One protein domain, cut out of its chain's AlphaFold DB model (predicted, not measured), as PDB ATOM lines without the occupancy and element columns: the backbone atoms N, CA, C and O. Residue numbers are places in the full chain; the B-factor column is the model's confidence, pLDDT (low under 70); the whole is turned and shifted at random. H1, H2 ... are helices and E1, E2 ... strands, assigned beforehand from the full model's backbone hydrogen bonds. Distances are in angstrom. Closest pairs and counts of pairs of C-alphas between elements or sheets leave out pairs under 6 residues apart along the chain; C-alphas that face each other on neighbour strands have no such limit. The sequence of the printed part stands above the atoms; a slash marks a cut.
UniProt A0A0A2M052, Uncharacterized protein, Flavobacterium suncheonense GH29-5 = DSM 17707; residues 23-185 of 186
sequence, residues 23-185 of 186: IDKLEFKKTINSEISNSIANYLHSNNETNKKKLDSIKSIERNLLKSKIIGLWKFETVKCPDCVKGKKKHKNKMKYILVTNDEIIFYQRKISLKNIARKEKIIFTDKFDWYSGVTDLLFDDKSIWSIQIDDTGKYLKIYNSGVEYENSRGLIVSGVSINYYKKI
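This is residues 23 to 185 of the 186 residues of an uncharacterized protein of Flavobacterium suncheonense GH29-5 = DSM 17707 (UniProt A0A0A2M052). Picture seven antiparallel strands in one strongly twisted sheet, curled like part of a barrel, with a helical hairpin, H1 and H2, reaching away from it and making one end of the longest axis. The barrel is open between edge strands E4 and E5, where short pairings through residues 124 to 125 and 138 to 139 bridge part of the gap; the loop residues 83 to 90 stick out. The printed part has 163 residues, with two named helices followed by seven named strands, and the sheet's order is E4, E3, E2, E1, E7, E6, E5. The class is mixed, helices and strands, with under half of the residues in named elements. The whole is compact, with a radius of gyration of the C-alphas of 16.5 A and spans of 48 by 35 by 33 A.

Start at Ile 23 and go on to C-alpha 34 at (180.747, 171.427, 205.425), where H1 begins; it runs 18.1 A to residue 46. H2, residues 49 to 70, runs 31.0 A to C-alpha 70 at (187.791, 157.624, 189.118). Next come E1, residues 72 to 77, E2, residues 97 to 100, E3, residues 104 to 108, and E4, residues 117 to 122. Then find E5, residues 144 to 151, 22.8 A long, and E6, residues 156 to 165, 26.4 A long. E7, residues 179 to 184, ends at C-alpha 184 at (189.103, 160.771, 180.833).

Look first at the sheet, which holds two meanders, each strand the antiparallel neighbour of the one before: E1 E2 E3 E4 and E5 E6 E7. E1 and E7 join them as antiparallel neighbours at 126 degrees, with N 75 and O 183 2.8 A apart, within hydrogen-bond range. In the hairpin of E5 and E6, N 149 and O 158 are within that range at 2.8 A. Residues 28 to 29 pair with residues 150 to 151 of E5. H2 only grazes the sheet, with residues 66 to 70; its closest C-alphas to E2 are Ile 70 and Val 100, 6.5 A. H1 touches residues 51 to 58 of H2 alone, the closest C-alphas being Tyr 43 and Asn 51, 5.3 A; this helical hairpin has a steep tilt of 38 degrees, opposite ways. H1 is not on the sheet. In both helices every O i to N i+4 pair is within hydrogen-bond range.

The C-alphas farthest apart, Ser 46 and Lys 115, are 50.0 A apart. The printed part has no cut. Long links join E1 to E2, E4 to E5 and E6 to E7. The mean pLDDT of the printed part is 82.8; look for values under 70 at residues 23 to 33, 78 to 93, 132, 174 and 176.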
ATOM      1  N   ILE A  23     191.433 174.734 182.039       53.22
ATOM      2  CA  ILE A  23     191.287 173.938 183.262       53.22
ATOM      3  C   ILE A  23     190.990 174.851 184.462       53.22
ATOM      4  O   ILE A  23     190.331 174.416 185.396       53.22
ATOM      5  N   ASP A  24     191.349 176.134 184.374       53.31
ATOM      6  CA  ASP A  24     191.010 177.176 185.350       53.31
ATOM      7  C   ASP A  24     189.496 177.449 185.470       53.31
ATOM      8  O   ASP A  24     189.060 178.033 186.455       53.31
ATOM      9  N   LYS A  25     188.674 177.016 184.497       56.28
ATOM     10  CA  LYS A  25     187.200 177.084 184.568       56.28
ATOM     11  C   LYS A  25     186.554 175.808 185.117       56.28
ATOM     12  O   LYS A  25     185.332 175.745 185.199       56.28
ATOM     13  N   LEU A  26     187.337 174.769 185.414       60.72
ATOM     14  CA  LEU A  26     186.802 173.521 185.947       60.72
ATOM     15  C   LEU A  26     186.600 173.648 187.452       60.72
ATOM     16  O   LEU A  26     187.540 173.909 188.204       60.72
ATOM     17  N   GLU A  27     185.378 173.381 187.896       65.12
ATOM     18  CA  GLU A  27     185.089 173.205 189.310       65.12
ATOM     19  C   GLU A  27     185.475 171.786 189.724       65.12
ATOM     20  O   GLU A  27     184.774 170.806 189.463       65.12
ATOM     21  N   PHE A  28     186.640 171.672 190.358       66.50
ATOM     22  CA  PHE A  28     187.054 170.445 191.021       66.50
ATOM     23  C   PHE A  28     186.456 170.423 192.419       66.50
ATOM     24  O   PHE A  28     186.883 171.172 193.302       66.50
ATOM     25  N   LYS A  29     185.487 169.537 192.644       61.44
ATOM     26  CA  LYS A  29     184.966 169.328 193.990       61.44
ATOM     27  C   LYS A  29     185.917 168.420 194.744       61.44
ATOM     28  O   LYS A  29     186.081 167.240 194.430       61.44
ATOM     29  N   LYS A  30     186.548 168.978 195.777       63.22
ATOM     30  CA  LYS A  30     187.052 168.141 196.860       63.22
ATOM     31  C   LYS A  30     185.838 167.553 197.566       63.22
ATOM     32  O   LYS A  30     184.843 168.248 197.763       63.22
ATOM     33  N   THR A  31     185.946 166.308 197.999       59.66
ATOM     34  CA  THR A  31     184.975 165.662 198.884       59.66
ATOM     35  C   THR A  31     185.050 166.239 200.302       59.66
ATOM     36  O   THR A  31     185.244 165.533 201.281       59.66
ATOM     37  N   ILE A  32     185.024 167.561 200.415       57.78
ATOM     38  CA  ILE A  32     184.960 168.295 201.667       57.78
ATOM     39  C   ILE A  32     183.786 169.246 201.493       57.78
ATOM     40  O   ILE A  32     183.942 170.377 201.039       57.78
ATOM     41  N   ASN A  33     182.587 168.747 201.781       69.94
ATOM     42  CA  ASN A  33     181.473 169.626 202.100       69.94
ATOM     43  C   ASN A  33     181.558 169.993 203.596       69.94
ATOM     44  O   ASN A  33     182.345 169.416 204.354       69.94
ATOM     45  N   SER A  34     180.764 170.969 204.030       74.44
ATOM     46  CA  SER A  34     180.747 171.427 205.425       74.44
ATOM     47  C   SER A  34     180.475 170.297 206.425       74.44
ATOM     48  O   SER A  34     181.021 170.306 207.525       74.44
ATOM     49  N   GLU A  35     179.690 169.291 206.043       77.88
ATOM     50  CA  GLU A  35     179.386 168.131 206.881       77.88
ATOM     51  C   GLU A  35     180.612 167.245 207.140       77.88
ATOM     52  O   GLU A  35     180.843 166.817 208.276       77.88
ATOM     53  N   ILE A  36     181.429 167.009 206.112       80.75
ATOM     54  CA  ILE A  36     182.680 166.253 206.223       80.75
ATOM     55  C   ILE A  36     183.672 167.018 207.098       80.75
ATOM     56  O   ILE A  36     184.224 166.435 208.031       80.75
ATOM     57  N   SER A  37     183.841 168.326 206.864       80.25
ATOM     58  CA  SER A  37     184.700 169.178 207.699       80.25
ATOM     59  C   SER A  37     184.282 169.140 209.165       80.25
ATOM     60  O   SER A  37     185.122 168.930 210.036       80.25
ATOM     61  N   ASN A  38     182.984 169.278 209.442       83.62
ATOM     62  CA  ASN A  38     182.454 169.234 210.803       83.62
ATOM     63  C   ASN A  38     182.667 167.864 211.452       83.62
ATOM     64  O   ASN A  38     182.982 167.777 212.636       83.62
ATOM     65  N   SER A  39     182.522 166.782 210.688       84.12
ATOM     66  CA  SER A  39     182.709 165.427 211.211       84.12
ATOM     67  C   SER A  39     184.175 165.134 211.531       84.12
ATOM     68  O   SER A  39     184.459 164.551 212.576       84.12
ATOM     69  N   ILE A  40     185.109 165.600 210.692       84.50
ATOM     70  CA  ILE A  40     186.548 165.555 210.988       84.50
ATOM     71  C   ILE A  40     186.852 166.401 212.230       84.50
ATOM     72  O   ILE A  40     187.483 165.904 213.158       84.50
ATOM     73  N   ALA A  41     186.363 167.641 212.289       85.44
ATOM     74  CA  ALA A  41     186.588 168.553 213.411       85.44
ATOM     75  C   ALA A  41     186.122 167.957 214.750       85.44
ATOM     76  O   ALA A  41     186.874 167.932 215.723       85.44
ATOM     77  N   ASN A  42     184.904 167.412 214.786       86.12
ATOM     78  CA  ASN A  42     184.333 166.794 215.982       86.12
ATOM     79  C   ASN A  42     185.128 165.565 216.434       86.12
ATOM     80  O   ASN A  42     185.336 165.367 217.638       86.12
ATOM     81  N   TYR A  43     185.583 164.749 215.480       85.31
ATOM     82  CA  TYR A  43     186.452 163.609 215.755       85.31
ATOM     83  C   TYR A  43     187.795 164.059 216.342       85.31
ATOM     84  O   TYR A  43     188.190 163.556 217.390       85.31
ATOM     85  N   LEU A  44     188.448 165.054 215.735       84.19
ATOM     86  CA  LEU A  44     189.720 165.594 216.221       84.19
ATOM     87  C   LEU A  44     189.599 166.229 217.614       84.19
ATOM     88  O   LEU A  44     190.534 166.139 218.402       84.19
ATOM     89  N   HIS A  45     188.463 166.860 217.925       86.25
ATOM     90  CA  HIS A  45     188.276 167.564 219.194       86.25
ATOM     91  C   HIS A  45     187.964 166.636 220.374       86.25
ATOM     92  O   HIS A  45     188.448 166.862 221.478       86.25
ATOM     93  N   SER A  46     187.134 165.611 220.162       82.19
ATOM     94  CA  SER A  46     186.577 164.808 221.263       82.19
ATOM     95  C   SER A  46     186.949 163.328 221.225       82.19
ATOM     96  O   SER A  46     186.811 162.656 222.243       82.19
ATOM     97  N   ASN A  47     187.375 162.815 220.063       77.81
ATOM     98  CA  ASN A  47     187.722 161.414 219.802       77.81
ATOM     99  C   ASN A  47     186.785 160.379 220.466       77.81
ATOM    100  O   ASN A  47     187.226 159.328 220.932       77.81
ATOM    101  N   ASN A  48     185.485 160.682 220.550       89.50
ATOM    102  CA  ASN A  48     184.506 159.779 221.145       89.50
ATOM    103  C   ASN A  48     183.938 158.801 220.105       89.50
ATOM    104  O   ASN A  48     183.961 159.048 218.895       89.50
ATOM    105  N   GLU A  49     183.396 157.685 220.591       90.19
ATOM    106  CA  GLU A  49     182.936 156.580 219.743       90.19
ATOM    107  C   GLU A  49     181.818 156.998 218.773       90.19
ATOM    108  O   GLU A  49     181.784 156.557 217.625       90.19
ATOM    109  N   THR A  50     180.926 157.898 219.193       89.44
ATOM    110  CA  THR A  50     179.844 158.419 218.345       89.44
ATOM    111  C   THR A  50     180.392 159.191 217.144       89.44
ATOM    112  O   THR A  50     179.984 158.948 216.006       89.44
ATOM    113  N   ASN A  51     181.347 160.096 217.373       88.56
ATOM    114  CA  ASN A  51     181.969 160.885 216.313       88.56
ATOM    115  C   ASN A  51     182.824 160.016 215.390       88.56
ATOM    116  O   ASN A  51     182.797 160.209 214.174       88.56
ATOM    117  N   LYS A  52     183.512 159.015 215.948       88.19
ATOM    118  CA  LYS A  52     184.253 158.021 215.171       88.19
ATOM    119  C   LYS A  52     183.336 157.243 214.226       88.19
ATOM    120  O   LYS A  52     183.593 157.228 213.026       88.19
ATOM    121  N   LYS A  53     182.220 156.695 214.725       90.69
ATOM    122  CA  LYS A  53     181.226 155.982 213.901       90.69
ATOM    123  C   LYS A  53     180.667 156.857 212.784       90.69
ATOM    124  O   LYS A  53     180.589 156.409 211.642       90.69
ATOM    125  N   LYS A  54     180.322 158.112 213.092       89.56
ATOM    126  CA  LYS A  54     179.838 159.069 212.090       89.56
ATOM    127  C   LYS A  54     180.882 159.305 210.995       89.56
ATOM    128  O   LYS A  54     180.555 159.237 209.811       89.56
ATOM    129  N   LEU A  55     182.135 159.544 211.383       89.50
ATOM    130  CA  LEU A  55     183.225 159.738 210.435       89.50
ATOM    131  C   LEU A  55     183.470 158.474 209.595       89.50
ATOM    132  O   LEU A  55     183.652 158.589 208.388       89.50
ATOM    133  N   ASP A  56     183.423 157.280 210.184       91.12
ATOM    134  CA  ASP A  56     183.600 156.013 209.464       91.12
ATOM    135  C   ASP A  56     182.488 155.760 208.430       91.12
ATOM    136  O   ASP A  56     182.776 155.323 207.312       91.12
ATOM    137  N   SER A  57     181.232 156.102 208.744       91.50
ATOM    138  CA  SER A  57     180.136 156.053 207.766       91.50
ATOM    139  C   SER A  57     180.384 156.994 206.584       91.50
ATOM    140  O   SER A  57     180.276 156.573 205.431       91.50
ATOM    141  N   ILE A  58     180.787 158.236 206.863       90.50
ATOM    142  CA  ILE A  58     181.134 159.227 205.835       90.50
ATOM    143  C   ILE A  58     182.297 158.726 204.974       90.50
ATOM    144  O   ILE A  58     182.200 158.736 203.749       90.50
ATOM    145  N   LYS A  59     183.376 158.228 205.596       91.88
ATOM    146  CA  LYS A  59     184.522 157.647 204.884       91.88
ATOM    147  C   LYS A  59     184.065 156.559 203.920       91.88
ATOM    148  O   LYS A  59     184.462 156.586 202.763       91.88
ATOM    149  N   SER A  60     183.255 155.609 204.382       93.19
ATOM    150  CA  SER A  60     182.793 154.490 203.558       93.19
ATOM    151  C   SER A  60     182.047 154.974 202.311       93.19
ATOM    152  O   SER A  60     182.397 154.593 201.191       93.19
ATOM    153  N   ILE A  61     181.079 155.877 202.490       92.06
ATOM    154  CA  ILE A  61     180.277 156.436 201.393       92.06
ATOM    155  C   ILE A  61     181.177 157.175 200.399       92.06
ATOM    156  O   ILE A  61     181.169 156.873 199.203       92.06
ATOM    157  N   GLU A  62     182.003 158.095 200.889       90.50
ATOM    158  CA  GLU A  62     182.800 158.976 200.039       90.50
ATOM    159  C   GLU A  62     183.940 158.258 199.316       90.50
ATOM    160  O   GLU A  62     184.230 158.539 198.152       90.50
ATOM    161  N   ARG A  63     184.571 157.279 199.969       93.50
ATOM    162  CA  ARG A  63     185.622 156.451 199.365       93.50
ATOM    163  C   ARG A  63     185.059 155.566 198.253       93.50
ATOM    164  O   ARG A  63     185.685 155.453 197.198       93.50
ATOM    165  N   ASN A  64     183.873 154.988 198.449       93.38
ATOM    166  CA  ASN A  64     183.190 154.191 197.424       93.38
ATOM    167  C   ASN A  64     182.724 155.059 196.246       93.38
ATOM    168  O   ASN A  64     182.902 154.693 195.079       93.38
ATOM    169  N   LEU A  65     182.186 156.243 196.540       91.19
ATOM    170  CA  LEU A  65     181.780 157.207 195.524       91.19
ATOM    171  C   LEU A  65     182.981 157.712 194.717       91.19
ATOM    172  O   LEU A  65     182.908 157.745 193.489       91.19
ATOM    173  N   LEU A  66     184.104 158.043 195.362       91.75
ATOM    174  CA  LEU A  66     185.316 158.420 194.638       91.75
ATOM    175  C   LEU A  66     185.785 157.264 193.750       91.75
ATOM    176  O   LEU A  66     185.951 157.484 192.553       91.75
ATOM    177  N   LYS A  67     185.946 156.048 194.300       93.50
ATOM    178  CA  LYS A  67     186.388 154.857 193.550       93.50
ATOM    179  C   LYS A  67     185.579 154.660 192.270       93.50
ATOM    180  O   LYS A  67     186.162 154.597 191.191       93.50
ATOM    181  N   SER A  68     184.250 154.647 192.371       93.19
ATOM    182  CA  SER A  68     183.378 154.452 191.203       93.19
ATOM    183  C   SER A  68     183.546 155.540 190.133       93.19
ATOM    184  O   SER A  68     183.508 155.244 188.941       93.19
ATOM    185  N   LYS A  69     183.797 156.792 190.537       92.44
ATOM    186  CA  LYS A  69     183.994 157.919 189.616       92.44
ATOM    187  C   LYS A  69     185.354 157.906 188.915       92.44
ATOM    188  O   LYS A  69     185.440 158.265 187.737       92.44
ATOM    189  N   ILE A  70     186.414 157.516 189.624       94.56
ATOM    190  CA  ILE A  70     187.791 157.624 189.118       94.56
ATOM    191  C   ILE A  70     188.219 156.448 188.238       94.56
ATOM    192  O   ILE A  70     189.186 156.594 187.490       94.56
ATOM    193  N   ILE A  71     187.508 155.316 188.279       96.38
ATOM    194  CA  ILE A  71     187.778 154.170 187.402       96.38
ATOM    195  C   ILE A  71     187.730 154.604 185.938       96.38
ATOM    196  O   ILE A  71     186.794 155.272 185.480       96.38
ATOM    197  N   GLY A  72     188.760 154.204 185.201       96.31
ATOM    198  CA  GLY A  72     188.893 154.499 183.786       96.31
ATOM    199  C   GLY A  72     190.325 154.799 183.380       96.31
ATOM    200  O   GLY A  72     191.281 154.719 184.156       96.31
ATOM    201  N   LEU A  73     190.460 155.147 182.113       96.88
ATOM    202  CA  LEU A  73     191.710 155.518 181.495       96.88
ATOM    203  C   LEU A  73     191.758 157.029 181.318       96.88
ATOM    204  O   LEU A  73     190.869 157.633 180.713       96.88
ATOM    205  N   TRP A  74     192.854 157.625 181.766       96.19
ATOM    206  CA  TRP A  74     193.036 159.064 181.728       96.19
ATOM    207  C   TRP A  74     194.336 159.441 181.031       96.19
ATOM    208  O   TRP A  74     195.352 158.750 181.130       96.19
ATOM    209  N   LYS A  75     194.308 160.567 180.325       94.00
ATOM    210  CA  LYS A  75     195.440 161.137 179.600       94.00
ATOM    211  C   LYS A  75     195.845 162.452 180.242       94.00
ATOM    212  O   LYS A  75     194.993 163.291 180.498       94.00
ATOM    213  N   PHE A  76     197.138 162.635 180.475       90.69
ATOM    214  CA  PHE A  76     197.689 163.861 181.037       90.69
ATOM    215  C   PHE A  76     197.344 165.057 180.149       90.69
ATOM    216  O   PHE A  76     197.651 165.054 178.951       90.69
ATOM    217  N   GLU A  77     196.762 166.082 180.758       84.81
ATOM    218  CA  GLU A  77     196.496 167.364 180.126       84.81
ATOM    219  C   GLU A  77     197.546 168.376 180.564       84.81
ATOM    220  O   GLU A  77     197.871 168.523 181.744       84.81
ATOM    221  N   THR A  78     198.111 169.079 179.584       69.25
ATOM    222  CA  THR A  78     199.062 170.143 179.894       69.25
ATOM    223  C   THR A  78     198.274 171.385 180.254       69.25
ATOM    224  O   THR A  78     197.679 172.012 179.381       69.25
ATOM    225  N   VAL A  79     198.307 171.767 181.526       62.28
ATOM    226  CA  VAL A  79     197.701 173.026 181.959       62.28
ATOM    227  C   VAL A  79     198.641 174.160 181.598       62.28
ATOM    228  O   VAL A  79     199.769 174.231 182.091       62.28
ATOM    229  N   LYS A  80     198.189 175.052 180.719       52.75
ATOM    230  CA  LYS A  80     198.791 176.376 180.584       52.75
ATOM    231  C   LYS A  80     198.146 177.255 181.641       52.75
ATOM    232  O   LYS A  80     197.110 177.841 181.384       52.75
ATOM    233  N   CYS A  81     198.741 177.288 182.822       51.22
ATOM    234  CA  CYS A  81     198.338 178.216 183.866       51.22
ATOM    235  C   CYS A  81     198.966 179.588 183.558       51.22
ATOM    236  O   CYS A  81     200.200 179.670 183.535       51.22
ATOM    237  N   PRO A  82     198.174 180.635 183.262       43.44
ATOM    238  CA  PRO A  82     198.697 181.956 182.901       43.44
ATOM    239  C   PRO A  82     199.437 182.635 184.063       43.44
ATOM    240  O   PRO A  82     200.466 183.272 183.837       43.44
ATOM    241  N   ASP A  83     198.956 182.409 185.293       43.59
ATOM    242  CA  ASP A  83     199.426 183.072 186.520       43.59
ATOM    243  C   ASP A  83     200.346 182.201 187.383       43.59
ATOM    244  O   ASP A  83     200.869 182.641 188.409       43.59
ATOM    245  N   CYS A  84     200.596 180.958 186.969       51.72
ATOM    246  CA  CYS A  84     201.598 180.128 187.614       51.72
ATOM    247  C   CYS A  84     202.951 180.751 187.303       51.72
ATOM    248  O   CYS A  84     203.440 180.657 186.174       51.72
ATOM    249  N   VAL A  85     203.500 181.433 188.314       39.94
ATOM    250  CA  VAL A  85     204.805 182.096 188.336       39.94
ATOM    251  C   VAL A  85     205.747 181.394 187.372       39.94
ATOM    252  O   VAL A  85     205.932 180.180 187.474       39.94
ATOM    253  N   LYS A  86     206.322 182.163 186.433       39.25
ATOM    254  CA  LYS A  86     207.358 181.761 185.464       39.25
ATOM    255  C   LYS A  86     208.630 181.297 186.200       39.25
ATOM    256  O   LYS A  86     209.699 181.887 186.096       39.25
ATOM    257  N   GLY A  87     208.497 180.242 186.989       38.28
ATOM    258  CA  GLY A  87     209.499 179.588 187.798       38.28
ATOM    259  C   GLY A  87     210.087 178.448 186.990       38.28
ATOM    260  O   GLY A  87     209.398 177.555 186.500       38.28
ATOM    261  N   LYS A  88     211.391 178.540 186.784       38.25
ATOM    262  CA  LYS A  88     212.219 177.679 185.948       38.25
ATOM    263  C   LYS A  88     212.018 176.189 186.250       38.25
ATOM    264  O   LYS A  88     212.539 175.675 187.229       38.25
ATOM    265  N   LYS A  89     211.352 175.505 185.321       40.44
ATOM    266  CA  LYS A  89     211.670 174.203 184.697       40.44
ATOM    267  C   LYS A  89     210.341 173.663 184.188       40.44
ATOM    268  O   LYS A  89     209.414 173.470 184.964       40.44
ATOM    269  N   LYS A  90     210.238 173.383 182.883       42.75
ATOM    270  CA  LYS A  90     209.182 172.495 182.383       42.75
ATOM    271  C   LYS A  90     209.342 171.190 183.161       42.75
ATOM    272  O   LYS A  90     210.214 170.396 182.807       42.75
ATOM    273  N   HIS A  91     208.563 170.977 184.219       45.78
ATOM    274  CA  HIS A  91     208.413 169.654 184.796       45.78
ATOM    275  C   HIS A  91     207.827 168.817 183.667       45.78
ATOM    276  O   HIS A  91     206.637 168.878 183.363       45.78
ATOM    277  N   LYS A  92     208.700 168.113 182.937       54.53
ATOM    278  CA  LYS A  92     208.292 167.085 181.992       54.53
ATOM    279  C   LYS A  92     207.656 166.023 182.869       54.53
ATOM    280  O   LYS A  92     208.361 165.128 183.327       54.53
ATOM    281  N   ASN A  93     206.358 166.153 183.148       62.44
ATOM    282  CA  ASN A  93     205.637 165.069 183.771       62.44
ATOM    283  C   ASN A  93     205.796 163.878 182.823       62.44
ATOM    284  O   ASN A  93     205.362 163.915 181.662       62.44
ATOM    285  N   LYS A  94     206.563 162.893 183.296       70.12
ATOM    286  CA  LYS A  94     206.873 161.691 182.538       70.12
ATOM    287  C   LYS A  94     205.617 160.843 182.409       70.12
ATOM    288  O   LYS A  94     205.517 160.135 181.428       70.12
ATOM    289  N   MET A  95     204.661 160.951 183.332       84.69
ATOM    290  CA  MET A  95     203.437 160.158 183.362       84.69
ATOM    291  C   MET A  95     202.396 160.775 182.423       84.69
ATOM    292  O   MET A  95     201.800 161.808 182.715       84.69
ATOM    293  N   LYS A  96     202.214 160.167 181.249       90.38
ATOM    294  CA  LYS A  96     201.303 160.653 180.205       90.38
ATOM    295  C   LYS A  96     199.915 160.042 180.274       90.38
ATOM    296  O   LYS A  96     198.981 160.657 179.769       90.38
ATOM    297  N   TYR A  97     199.782 158.871 180.882       94.50
ATOM    298  CA  TYR A  97     198.497 158.211 181.066       94.50
ATOM    299  C   TYR A  97     198.443 157.573 182.439       94.50
ATOM    300  O   TYR A  97     199.475 157.163 182.976       94.50
ATOM    301  N   ILE A  98     197.232 157.453 182.961       95.75
ATOM    302  CA  ILE A  98     196.938 156.643 184.135       95.75
ATOM    303  C   ILE A  98     195.769 155.715 183.819       95.75
ATOM    304  O   ILE A  98     194.824 156.111 183.137       95.75
ATOM    305  N   LEU A  99     195.848 154.477 184.290       97.12
ATOM    306  CA  LEU A  99     194.724 153.549 184.324       97.12
ATOM    307  C   LEU A  99     194.341 153.352 185.782       97.12
ATOM    308  O   LEU A  99     195.173 152.915 186.572       97.12
ATOM    309  N   VAL A 100     193.101 153.675 186.120       97.19
ATOM    310  CA  VAL A 100     192.548 153.465 187.453       97.19
ATOM    311  C   VAL A 100     191.595 152.280 187.391       97.19
ATOM    312  O   VAL A 100     190.656 152.267 186.592       97.19
ATOM    313  N   THR A 101     191.867 151.284 188.222       96.75
ATOM    314  CA  THR A 101     191.043 150.088 188.421       96.75
ATOM    315  C   THR A 101     190.361 150.156 189.793       96.75
ATOM    316  O   THR A 101     190.421 151.189 190.457       96.75
ATOM    317  N   ASN A 102     189.715 149.074 190.231       94.56
ATOM    318  CA  ASN A 102     189.130 149.010 191.576       94.56
ATOM    319  C   ASN A 102     190.187 149.082 192.692       94.56
ATOM    320  O   ASN A 102     189.912 149.630 193.763       94.56
ATOM    321  N   ASP A 103     191.384 148.558 192.416       96.19
ATOM    322  CA  ASP A 103     192.386 148.270 193.444       96.19
ATOM    323  C   ASP A 103     193.705 149.008 193.228       96.19
ATOM    324  O   ASP A 103     194.445 149.220 194.186       96.19
ATOM    325  N   GLU A 104     194.012 149.417 191.994       97.38
ATOM    326  CA  GLU A 104     195.279 150.068 191.658       97.38
ATOM    327  C   GLU A 104     195.148 151.235 190.669       97.38
ATOM    328  O   GLU A 104     194.271 151.264 189.799       97.38
ATOM    329  N   ILE A 105     196.091 152.172 190.784       97.06
ATOM    330  CA  ILE A 105     196.402 153.229 189.825       97.06
ATOM    331  C   ILE A 105     197.723 152.870 189.142       97.06
ATOM    332  O   ILE A 105     198.772 152.774 189.777       97.06
ATOM    333  N   ILE A 106     197.690 152.711 187.823       97.12
ATOM    334  CA  ILE A 106     198.863 152.398 187.008       97.12
ATOM    335  C   ILE A 106     199.263 153.639 186.219       97.12
ATOM    336  O   ILE A 106     198.495 154.123 185.389       97.12
ATOM    337  N   PHE A 107     200.484 154.123 186.422       95.00
ATOM    338  CA  PHE A 107     201.041 155.273 185.717       95.00
ATOM    339  C   PHE A 107     201.881 154.817 184.525       95.00
ATOM    340  O   PHE A 107     202.748 153.957 184.666       95.00
ATOM    341  N   TYR A 108     201.694 155.436 183.359       95.00
ATOM    342  CA  TYR A 108     202.434 155.121 182.133       95.00
ATOM    343  C   TYR A 108     203.255 156.309 181.647       95.00
ATOM    344  O   TYR A 108     202.759 157.435 181.584       95.00
ATOM    345  N   GLN A 109     204.492 156.059 181.208       89.62
ATOM    346  CA  GLN A 109     205.368 157.130 180.720       89.62
ATOM    347  C   GLN A 109     205.010 157.632 179.311       89.62
ATOM    348  O   GLN A 109     205.249 158.780 178.939       89.62
ATOM    349  N   ARG A 110     204.507 156.727 178.467       86.88
ATOM    350  CA  ARG A 110     204.256 156.973 177.041       86.88
ATOM    351  C   ARG A 110     202.922 156.373 176.644       86.88
ATOM    352  O   ARG A 110     201.915 156.846 177.123       86.88
ATOM    353  N   LYS A 111     202.886 155.365 175.774       87.88
ATOM    354  CA  LYS A 111     201.646 154.677 175.389       87.88
ATOM    355  C   LYS A 111     201.272 153.643 176.447       87.88
ATOM    356  O   LYS A 111     202.156 153.133 177.132       87.88
ATOM    357  N   ILE A 112     199.992 153.298 176.528       87.31
ATOM    358  CA  ILE A 112     199.498 152.244 177.420       87.31
ATOM    359  C   ILE A 112     200.046 150.906 176.928       87.31
ATOM    360  O   ILE A 112     199.657 150.412 175.871       87.31
ATOM    361  N   SER A 113     201.011 150.369 177.660       87.69
ATOM    362  CA  SER A 113     201.574 149.039 177.455       87.69
ATOM    363  C   SER A 113     202.376 148.640 178.688       87.69
ATOM    364  O   SER A 113     202.892 149.505 179.400       87.69
ATOM    365  N   LEU A 114     202.538 147.335 178.906       83.56
ATOM    366  CA  LEU A 114     203.322 146.807 180.029       83.56
ATOM    367  C   LEU A 114     204.759 147.357 180.046       83.56
ATOM    368  O   LEU A 114     205.270 147.719 181.097       83.56
ATOM    369  N   LYS A 115     205.374 147.524 178.866       89.19
ATOM    370  CA  LYS A 115     206.735 148.074 178.708       89.19
ATOM    371  C   LYS A 115     206.874 149.542 179.138       89.19
ATOM    372  O   LYS A 115     207.990 150.018 179.295       89.19
ATOM    373  N   ASN A 116     205.766 150.272 179.268       90.38
ATOM    374  CA  ASN A 116     205.752 151.704 179.572       90.38
ATOM    375  C   ASN A 116     205.209 152.019 180.974       90.38
ATOM    376  O   ASN A 116     204.993 153.200 181.269       90.38
ATOM    377  N   ILE A 117     204.954 151.008 181.813       93.69
ATOM    378  CA  ILE A 117     204.536 151.217 183.202       93.69
ATOM    379  C   ILE A 117     205.671 151.925 183.943       93.69
ATOM    380  O   ILE A 117     206.802 151.453 183.988       93.69
ATOM    381  N   ALA A 118     205.362 153.094 184.491       92.44
ATOM    382  CA  ALA A 118     206.273 153.894 185.295       92.44
ATOM    383  C   ALA A 118     206.213 153.495 186.770       92.44
ATOM    384  O   ALA A 118     207.234 153.498 187.448       92.44
ATOM    385  N   ARG A 119     204.993 153.253 187.258       93.81
ATOM    386  CA  ARG A 119     204.663 153.067 188.671       93.81
ATOM    387  C   ARG A 119     203.279 152.425 188.776       93.81
ATOM    388  O   ARG A 119     202.430 152.674 187.915       93.81
ATOM    389  N   LYS A 120     203.060 151.628 189.815       96.25
ATOM    390  CA  LYS A 120     201.752 151.104 190.214       96.25
ATOM    391  C   LYS A 120     201.535 151.454 191.675       96.25
ATOM    392  O   LYS A 120     202.466 151.303 192.448       96.25
ATOM    393  N   GLU A 121     200.338 151.898 192.013       96.94
ATOM    394  CA  GLU A 121     199.959 152.258 193.376       96.94
ATOM    395  C   GLU A 121     198.656 151.573 193.736       96.94
ATOM    396  O   GLU A 121     197.706 151.618 192.955       96.94
ATOM    397  N   LYS A 122     198.590 150.962 194.918       97.19
ATOM    398  CA  LYS A 122     197.321 150.453 195.439       97.19
ATOM    399  C   LYS A 122     196.424 151.623 195.842       97.19
ATOM    400  O   LYS A 122     196.894 152.653 196.317       97.19
ATOM    401  N   ILE A 123     195.113 151.461 195.699       95.88
ATOM    402  CA  ILE A 123     194.127 152.429 196.186       95.88
ATOM    403  C   ILE A 123     193.911 152.175 197.680       95.88
ATOM    404  O   ILE A 123     192.968 151.496 198.092       95.88
ATOM    405  N   ILE A 124     194.822 152.717 198.484       96.00
ATOM    406  CA  ILE A 124     194.770 152.697 199.945       96.00
ATOM    407  C   ILE A 124     194.423 154.106 200.411       96.00
ATOM    408  O   ILE A 124     195.116 155.057 200.069       96.00
ATOM    409  N   PHE A 125     193.346 154.251 201.179       94.06
ATOM    410  CA  PHE A 125     192.987 155.535 201.779       94.06
ATOM    411  C   PHE A 125     193.730 155.723 203.098       94.06
ATOM    412  O   PHE A 125     193.807 154.784 203.887       94.06
ATOM    413  N   THR A 126     194.229 156.930 203.360       91.56
ATOM    414  CA  THR A 126     194.790 157.243 204.680       91.56
ATOM    415  C   THR A 126     193.668 157.473 205.696       91.56
ATOM    416  O   THR A 126     192.620 158.048 205.380       91.56
ATOM    417  N   ASP A 127     193.894 157.022 206.928       89.56
ATOM    418  CA  ASP A 127     193.075 157.359 208.097       89.56
ATOM    419  C   ASP A 127     193.733 158.441 208.975       89.56
ATOM    420  O   ASP A 127     193.239 158.758 210.058       89.56
ATOM    421  N   LYS A 128     194.849 159.028 208.516       86.75
ATOM    422  CA  LYS A 128     195.508 160.158 209.172       86.75
ATOM    423  C   LYS A 128     194.907 161.464 208.648       86.75
ATOM    424  O   LYS A 128     195.137 161.862 207.504       86.75
ATOM    425  N   PHE A 129     194.143 162.133 209.508       80.12
ATOM    426  CA  PHE A 129     193.465 163.386 209.188       80.12
ATOM    427  C   PHE A 129     194.040 164.557 209.982       80.12
ATOM    428  O   PHE A 129     194.387 164.429 211.153       80.12
ATOM    429  N   ASP A 130     194.066 165.711 209.333       75.69
ATOM    430  CA  ASP A 130     194.204 167.032 209.932       75.69
ATOM    431  C   ASP A 130     193.063 167.938 209.431       75.69
ATOM    432  O   ASP A 130     192.194 167.512 208.666       75.69
ATOM    433  N   TRP A 131     193.082 169.207 209.832       70.62
ATOM    434  CA  TRP A 131     192.093 170.211 209.426       70.62
ATOM    435  C   TRP A 131     192.039 170.483 207.911       70.62
ATOM    436  O   TRP A 131     191.064 171.054 207.426       70.62
ATOM    437  N   TYR A 132     193.060 170.079 207.154       68.06
ATOM    438  CA  TYR A 132     193.179 170.294 205.709       68.06
ATOM    439  C   TYR A 132     192.979 169.004 204.892       68.06
ATOM    440  O   TYR A 132     192.919 169.041 203.654       68.06
ATOM    441  N   SER A 133     192.850 167.860 205.563       71.12
ATOM    442  CA  SER A 133     192.777 166.529 204.968       71.12
ATOM    443  C   SER A 133     191.401 166.237 204.382       71.12
ATOM    444  O   SER A 133     190.375 166.658 204.908       71.12
ATOM    445  N   GLY A 134     191.369 165.504 203.267       77.12
ATOM    446  CA  GLY A 134     190.133 164.901 202.765       77.12
ATOM    447  C   GLY A 134     189.943 163.485 203.308       77.12
ATOM    448  O   GLY A 134     190.918 162.784 203.561       77.12
ATOM    449  N   VAL A 135     188.694 163.017 203.407       87.56
ATOM    450  CA  VAL A 135     188.386 161.603 203.736       87.56
ATOM    451  C   VAL A 135     188.748 160.620 202.612       87.56
ATOM    452  O   VAL A 135     188.703 159.401 202.797       87.56
ATOM    453  N   THR A 136     189.114 161.157 201.448       91.38
ATOM    454  CA  THR A 136     189.400 160.432 200.208       91.38
ATOM    455  C   THR A 136     190.862 160.529 199.761       91.38
ATOM    456  O   THR A 136     191.187 160.141 198.640       91.38
ATOM    457  N   ASP A 137     191.749 161.031 200.622       92.31
ATOM    458  CA  ASP A 137     193.178 161.082 200.327       92.31
ATOM    459  C   ASP A 137     193.780 159.667 200.284       92.31
ATOM    460  O   ASP A 137     193.472 158.815 201.124       92.31
ATOM    461  N   LEU A 138     194.641 159.419 199.295       94.44
ATOM    462  CA  LEU A 138     195.313 158.139 199.092       94.44
ATOM    463  C   LEU A 138     196.719 158.143 199.679       94.44
ATOM    464  O   LEU A 138     197.445 159.119 199.528       94.44
ATOM    465  N   LEU A 139     197.113 157.024 200.275       95.50
ATOM    466  CA  LEU A 139     198.475 156.741 200.698       95.50
ATOM    467  C   LEU A 139     199.185 155.935 199.612       95.50
ATOM    468  O   LEU A 139     198.725 154.855 199.242       95.50
ATOM    469  N   PHE A 140     200.305 156.454 199.127       95.00
ATOM    470  CA  PHE A 140     201.176 155.748 198.193       95.00
ATOM    471  C   PHE A 140     202.308 155.011 198.923       95.00
ATOM    472  O   PHE A 140     202.627 155.312 200.077       95.00
ATOM    473  N   ASP A 141     202.949 154.063 198.236       95.00
ATOM    474  CA  ASP A 141     203.995 153.191 198.800       95.00
ATOM    475  C   ASP A 141     205.202 153.969 199.364       95.00
ATOM    476  O   ASP A 141     205.829 153.552 200.338       95.00
ATOM    477  N   ASP A 142     205.498 155.141 198.799       93.50
ATOM    478  CA  ASP A 142     206.549 156.068 199.250       93.50
ATOM    479  C   ASP A 142     206.119 156.962 200.426       93.50
ATOM    480  O   ASP A 142     206.775 157.964 200.715       93.50
ATOM    481  N   LYS A 143     205.010 156.621 201.092       94.44
ATOM    482  CA  LYS A 143     204.385 157.377 202.189       94.44
ATOM    483  C   LYS A 143     203.860 158.752 201.797       94.44
ATOM    484  O   LYS A 143     203.401 159.494 202.661       94.44
ATOM    485  N   SER A 144     203.880 159.111 200.515       93.19
ATOM    486  CA  SER A 144     203.251 160.350 200.073       93.19
ATOM    487  C   SER A 144     201.729 160.219 200.078       93.19
ATOM    488  O   SER A 144     201.174 159.165 199.767       93.19
ATOM    489  N   ILE A 145     201.049 161.303 200.448       93.12
ATOM    490  CA  ILE A 145     199.593 161.369 200.498       93.12
ATOM    491  C   ILE A 145     199.108 162.184 199.307       93.12
ATOM    492  O   ILE A 145     199.533 163.320 199.105       93.12
ATOM    493  N   TRP A 146     198.203 161.619 198.518       92.62
ATOM    494  CA  TRP A 146     197.698 162.236 197.301       92.62
ATOM    495  C   TRP A 146     196.201 162.463 197.386       92.62
ATOM    496  O   TRP A 146     195.410 161.537 197.549       92.62
ATOM    497  N   SER A 147     195.803 163.715 197.201       90.25
ATOM    498  CA  SER A 147     194.403 164.070 197.033       90.25
ATOM    499  C   SER A 147     193.996 163.887 195.578       90.25
ATOM    500  O   SER A 147     194.673 164.365 194.660       90.25
ATOM    501  N   ILE A 148     192.854 163.234 195.379       90.81
ATOM    502  CA  ILE A 148     192.229 163.048 194.073       90.81
ATOM    503  C   ILE A 148     190.916 163.818 194.039       90.81
ATOM    504  O   ILE A 148     190.074 163.682 194.924       90.81
ATOM    505  N   GLN A 149     190.743 164.630 193.004       89.00
ATOM    506  CA  GLN A 149     189.526 165.386 192.747       89.00
ATOM    507  C   GLN A 149     189.065 165.115 191.326       89.00
ATOM    508  O   GLN A 149     189.877 165.062 190.401       89.00
ATOM    509  N   ILE A 150     187.759 164.971 191.159       87.81
ATOM    510  CA  ILE A 150     187.119 164.870 189.855       87.81
ATOM    511  C   ILE A 150     186.234 166.098 189.664       87.81
ATOM    512  O   ILE A 150     185.663 166.611 190.629       87.81
ATOM    513  N   ASP A 151     186.174 166.608 188.442       86.31
ATOM    514  CA  ASP A 151     185.240 167.675 188.113       86.31
ATOM    515  C   ASP A 151     183.792 167.163 188.098       86.31
ATOM    516  O   ASP A 151     183.525 165.958 188.033       86.31
ATOM    517  N   ASP A 152     182.841 168.093 188.109       82.50
ATOM    518  CA  ASP A 152     181.412 167.763 188.080       82.50
ATOM    519  C   ASP A 152     180.990 166.980 186.833       82.50
ATOM    520  O   ASP A 152     180.021 166.222 186.871       82.50
ATOM    521  N   THR A 153     181.725 167.122 185.725       85.62
ATOM    522  CA  THR A 153     181.421 166.396 184.487       85.62
ATOM    523  C   THR A 153     181.959 164.966 184.475       85.62
ATOM    524  O   THR A 153     181.613 164.189 183.580       85.62
ATOM    525  N   GLY A 154     182.818 164.602 185.432       87.12
ATOM    526  CA  GLY A 154     183.489 163.308 185.476       87.12
ATOM    527  C   GLY A 154     184.570 163.119 184.403       87.12
ATOM    528  O   GLY A 154     185.040 161.998 184.190       87.12
ATOM    529  N   LYS A 155     184.946 164.183 183.684       90.44
ATOM    530  CA  LYS A 155     185.879 164.140 182.547       90.44
ATOM    531  C   LYS A 155     187.287 164.553 182.926       90.44
ATOM    532  O   LYS A 155     188.208 164.203 182.192       90.44
ATOM    533  N   TYR A 156     187.468 165.268 184.028       90.75
ATOM    534  CA  TYR A 156     188.760 165.777 184.458       90.75
ATOM    535  C   TYR A 156     189.098 165.308 185.857       90.75
ATOM    536  O   TYR A 156     188.308 165.425 186.785       90.75
ATOM    537  N   LEU A 157     190.319 164.810 185.994       90.94
ATOM    538  CA  LEU A 157     190.900 164.362 187.242       90.94
ATOM    539  C   LEU A 157     192.068 165.272 187.595       90.94
ATOM    540  O   LEU A 157     192.993 165.448 186.799       90.94
ATOM    541  N   LYS A 158     192.053 165.806 188.806       89.81
ATOM    542  CA  LYS A 158     193.175 166.504 189.416       89.81
ATOM    543  C   LYS A 158     193.749 165.608 190.504       89.81
ATOM    544  O   LYS A 158     193.033 165.195 191.412       89.81
ATOM    545  N   ILE A 159     195.039 165.317 190.414       90.06
ATOM    546  CA  ILE A 159     195.776 164.568 191.434       90.06
ATOM    547  C   ILE A 159     196.906 165.459 191.925       90.06
ATOM    548  O   ILE A 159     197.693 165.957 191.116       90.06
ATOM    549  N   TYR A 160     196.997 165.666 193.233       87.69
ATOM    550  CA  TYR A 160     198.080 166.447 193.808       87.69
ATOM    551  C   TYR A 160     198.584 165.865 195.115       87.69
ATOM    552  O   TYR A 160     197.816 165.300 195.892       87.69
ATOM    553  N   ASN A 161     199.885 166.017 195.338       89.12
ATOM    554  CA  ASN A 161     200.498 165.611 196.588       89.12
ATOM    555  C   ASN A 161     200.044 166.583 197.684       89.12
ATOM    556  O   ASN A 161     200.267 167.787 197.581       89.12
ATOM    557  N   SER A 162     199.367 166.064 198.697       87.75
ATOM    558  CA  SER A 162     198.760 166.825 199.782       87.75
ATOM    559  C   SER A 162     199.397 166.541 201.137       87.75
ATOM    560  O   SER A 162     198.924 167.071 202.143       87.75
ATOM    561  N   GLY A 163     200.452 165.726 201.200       90.69
ATOM    562  CA  GLY A 163     201.148 165.460 202.450       90.69
ATOM    563  C   GLY A 163     202.096 164.273 202.400       90.69
ATOM    564  O   GLY A 163     202.321 163.652 201.363       90.69
ATOM    565  N   VAL A 164     202.638 163.945 203.563       92.12
ATOM    566  CA  VAL A 164     203.420 162.729 203.800       92.12
ATOM    567  C   VAL A 164     202.911 162.089 205.081       92.12
ATOM    568  O   VAL A 164     202.608 162.791 206.045       92.12
ATOM    569  N   GLU A 165     202.782 160.771 205.093       92.06
ATOM    570  CA  GLU A 165     202.386 160.026 206.279       92.06
ATOM    571  C   GLU A 165     203.599 159.731 207.169       92.06
ATOM    572  O   GLU A 165     204.612 159.196 206.714       92.06
ATOM    573  N   TYR A 166     203.464 160.050 208.454       89.81
ATOM    574  CA  TYR A 166     204.360 159.634 209.527       89.81
ATOM    575  C   TYR A 166     203.623 158.673 210.465       89.81
ATOM    576  O   TYR A 166     202.400 158.536 210.408       89.81
ATOM    577  N   GLU A 167     204.361 158.026 211.366       85.38
ATOM    578  CA  GLU A 167     203.846 156.983 212.266       85.38
ATOM    579  C   GLU A 167     202.520 157.369 212.950       85.38
ATOM    580  O   GLU A 167     201.524 156.639 212.887       85.38
ATOM    581  N   ASN A 168     202.459 158.581 213.508       82.00
ATOM    582  CA  ASN A 168     201.302 159.063 214.264       82.00
ATOM    583  C   ASN A 168     200.661 160.330 213.697       82.00
ATOM    584  O   ASN A 168     199.695 160.828 214.270       82.00
ATOM    585  N   SER A 169     201.153 160.846 212.575       83.62
ATOM    586  CA  SER A 169     200.728 162.148 212.075       83.62
ATOM    587  C   SER A 169     200.829 162.262 210.562       83.62
ATOM    588  O   SER A 169     201.376 161.410 209.865       83.62
ATOM    589  N   ARG A 170     200.273 163.358 210.061       87.94
ATOM    590  CA  ARG A 170     200.392 163.792 208.681       87.94
ATOM    591  C   ARG A 170     201.300 165.015 208.615       87.94
ATOM    592  O   ARG A 170     201.115 165.970 209.361       87.94
ATOM    593  N   GLY A 171     202.271 164.987 207.711       86.12
ATOM    594  CA  GLY A 171     203.065 166.144 207.320       86.12
ATOM    595  C   GLY A 171     202.382 166.951 206.225       86.12
ATOM    596  O   GLY A 171     201.879 166.379 205.256       86.12
ATOM    597  N   LEU A 172     202.418 168.277 206.346       82.38
ATOM    598  CA  LEU A 172     201.930 169.200 205.323       82.38
ATOM    599  C   LEU A 172     203.016 169.520 204.293       82.38
ATOM    600  O   LEU A 172     204.196 169.647 204.623       82.38
ATOM    601  N   ILE A 173     202.604 169.726 203.042       79.62
ATOM    602  CA  ILE A 173     203.483 170.264 202.000       79.62
ATOM    603  C   ILE A 173     203.351 171.781 201.987       79.62
ATOM    604  O   ILE A 173     202.341 172.324 201.552       79.62
ATOM    605  N   VAL A 174     204.399 172.457 202.453       68.62
ATOM    606  CA  VAL A 174     204.430 173.922 202.577       68.62
ATOM    607  C   VAL A 174     204.829 174.600 201.256       68.62
ATOM    608  O   VAL A 174     204.464 175.744 201.006       68.62
ATOM    609  N   SER A 175     205.549 173.903 200.369       71.12
ATOM    610  CA  SER A 175     205.913 174.415 199.040       71.12
ATOM    611  C   SER A 175     206.161 173.287 198.031       71.12
ATOM    612  O   SER A 175     206.392 172.142 198.412       71.12
ATOM    613  N   GLY A 176     206.108 173.602 196.731       65.38
ATOM    614  CA  GLY A 176     206.444 172.640 195.671       65.38
ATOM    615  C   GLY A 176     205.391 171.553 195.431       65.38
ATOM    616  O   GLY A 176     205.731 170.461 194.973       65.38
ATOM    617  N   VAL A 177     204.119 171.845 195.732       75.56
ATOM    618  CA  VAL A 177     202.993 170.925 195.519       75.56
ATOM    619  C   VAL A 177     203.000 170.422 194.075       75.56
ATOM    620  O   VAL A 177     202.850 171.185 193.120       75.56
ATOM    621  N   SER A 178     203.168 169.113 193.916       82.00
ATOM    622  CA  SER A 178     203.083 168.464 192.611       82.00
ATOM    623  C   SER A 178     201.617 168.280 192.247       82.00
ATOM    624  O   SER A 178     200.928 167.498 192.895       82.00
ATOM    625  N   ILE A 179     201.149 168.992 191.220       84.88
ATOM    626  CA  ILE A 179     199.766 168.939 190.734       84.88
ATOM    627  C   ILE A 179     199.762 168.413 189.303       84.88
ATOM    628  O   ILE A 179     200.487 168.912 188.442       84.88
ATOM    629  N   ASN A 180     198.912 167.428 189.041       87.62
ATOM    630  CA  ASN A 180     198.716 166.839 187.728       87.62
ATOM    631  C   ASN A 180     197.239 166.840 187.357       87.62
ATOM    632  O   ASN A 180     196.380 166.556 188.191       87.62
ATOM    633  N   TYR A 181     196.968 167.101 186.082       89.12
ATOM    634  CA  TYR A 181     195.626 167.101 185.523       89.12
ATOM    635  C   TYR A 181     195.537 166.050 184.427       89.12
ATOM    636  O   TYR A 181     196.454 165.900 183.614       89.12
ATOM    637  N   TYR A 182     194.432 165.319 184.406       91.31
ATOM    638  CA  TYR A 182     194.167 164.279 183.431       91.31
ATOM    639  C   TYR A 182     192.745 164.400 182.897       91.31
ATOM    640  O   TYR A 182     191.831 164.778 183.621       91.31
ATOM    641  N   LYS A 183     192.555 164.033 181.633       92.25
ATOM    642  CA  LYS A 183     191.257 163.930 180.974       92.25
ATOM    643  C   LYS A 183     190.885 162.470 180.767       92.25
ATOM    644  O   LYS A 183     191.713 161.694 180.285       92.25
ATOM    645  N   LYS A 184     189.646 162.105 181.081       94.31
ATOM    646  CA  LYS A 184     189.103 160.771 180.833       94.31
ATOM    647  C   LYS A 184     189.044 160.511 179.331       94.31
ATOM    648  O   LYS A 184     188.583 161.354 178.561       94.31
ATOM    649  N   ILE A 185     189.541 159.354 178.916       94.44
ATOM    650  CA  ILE A 185     189.540 158.914 177.516       94.44
ATOM    651  C   ILE A 185     188.889 157.543 177.322       94.44
ATOM    652  O   ILE A 185     188.551 157.210 176.189       94.44
TER     653      ILE A 185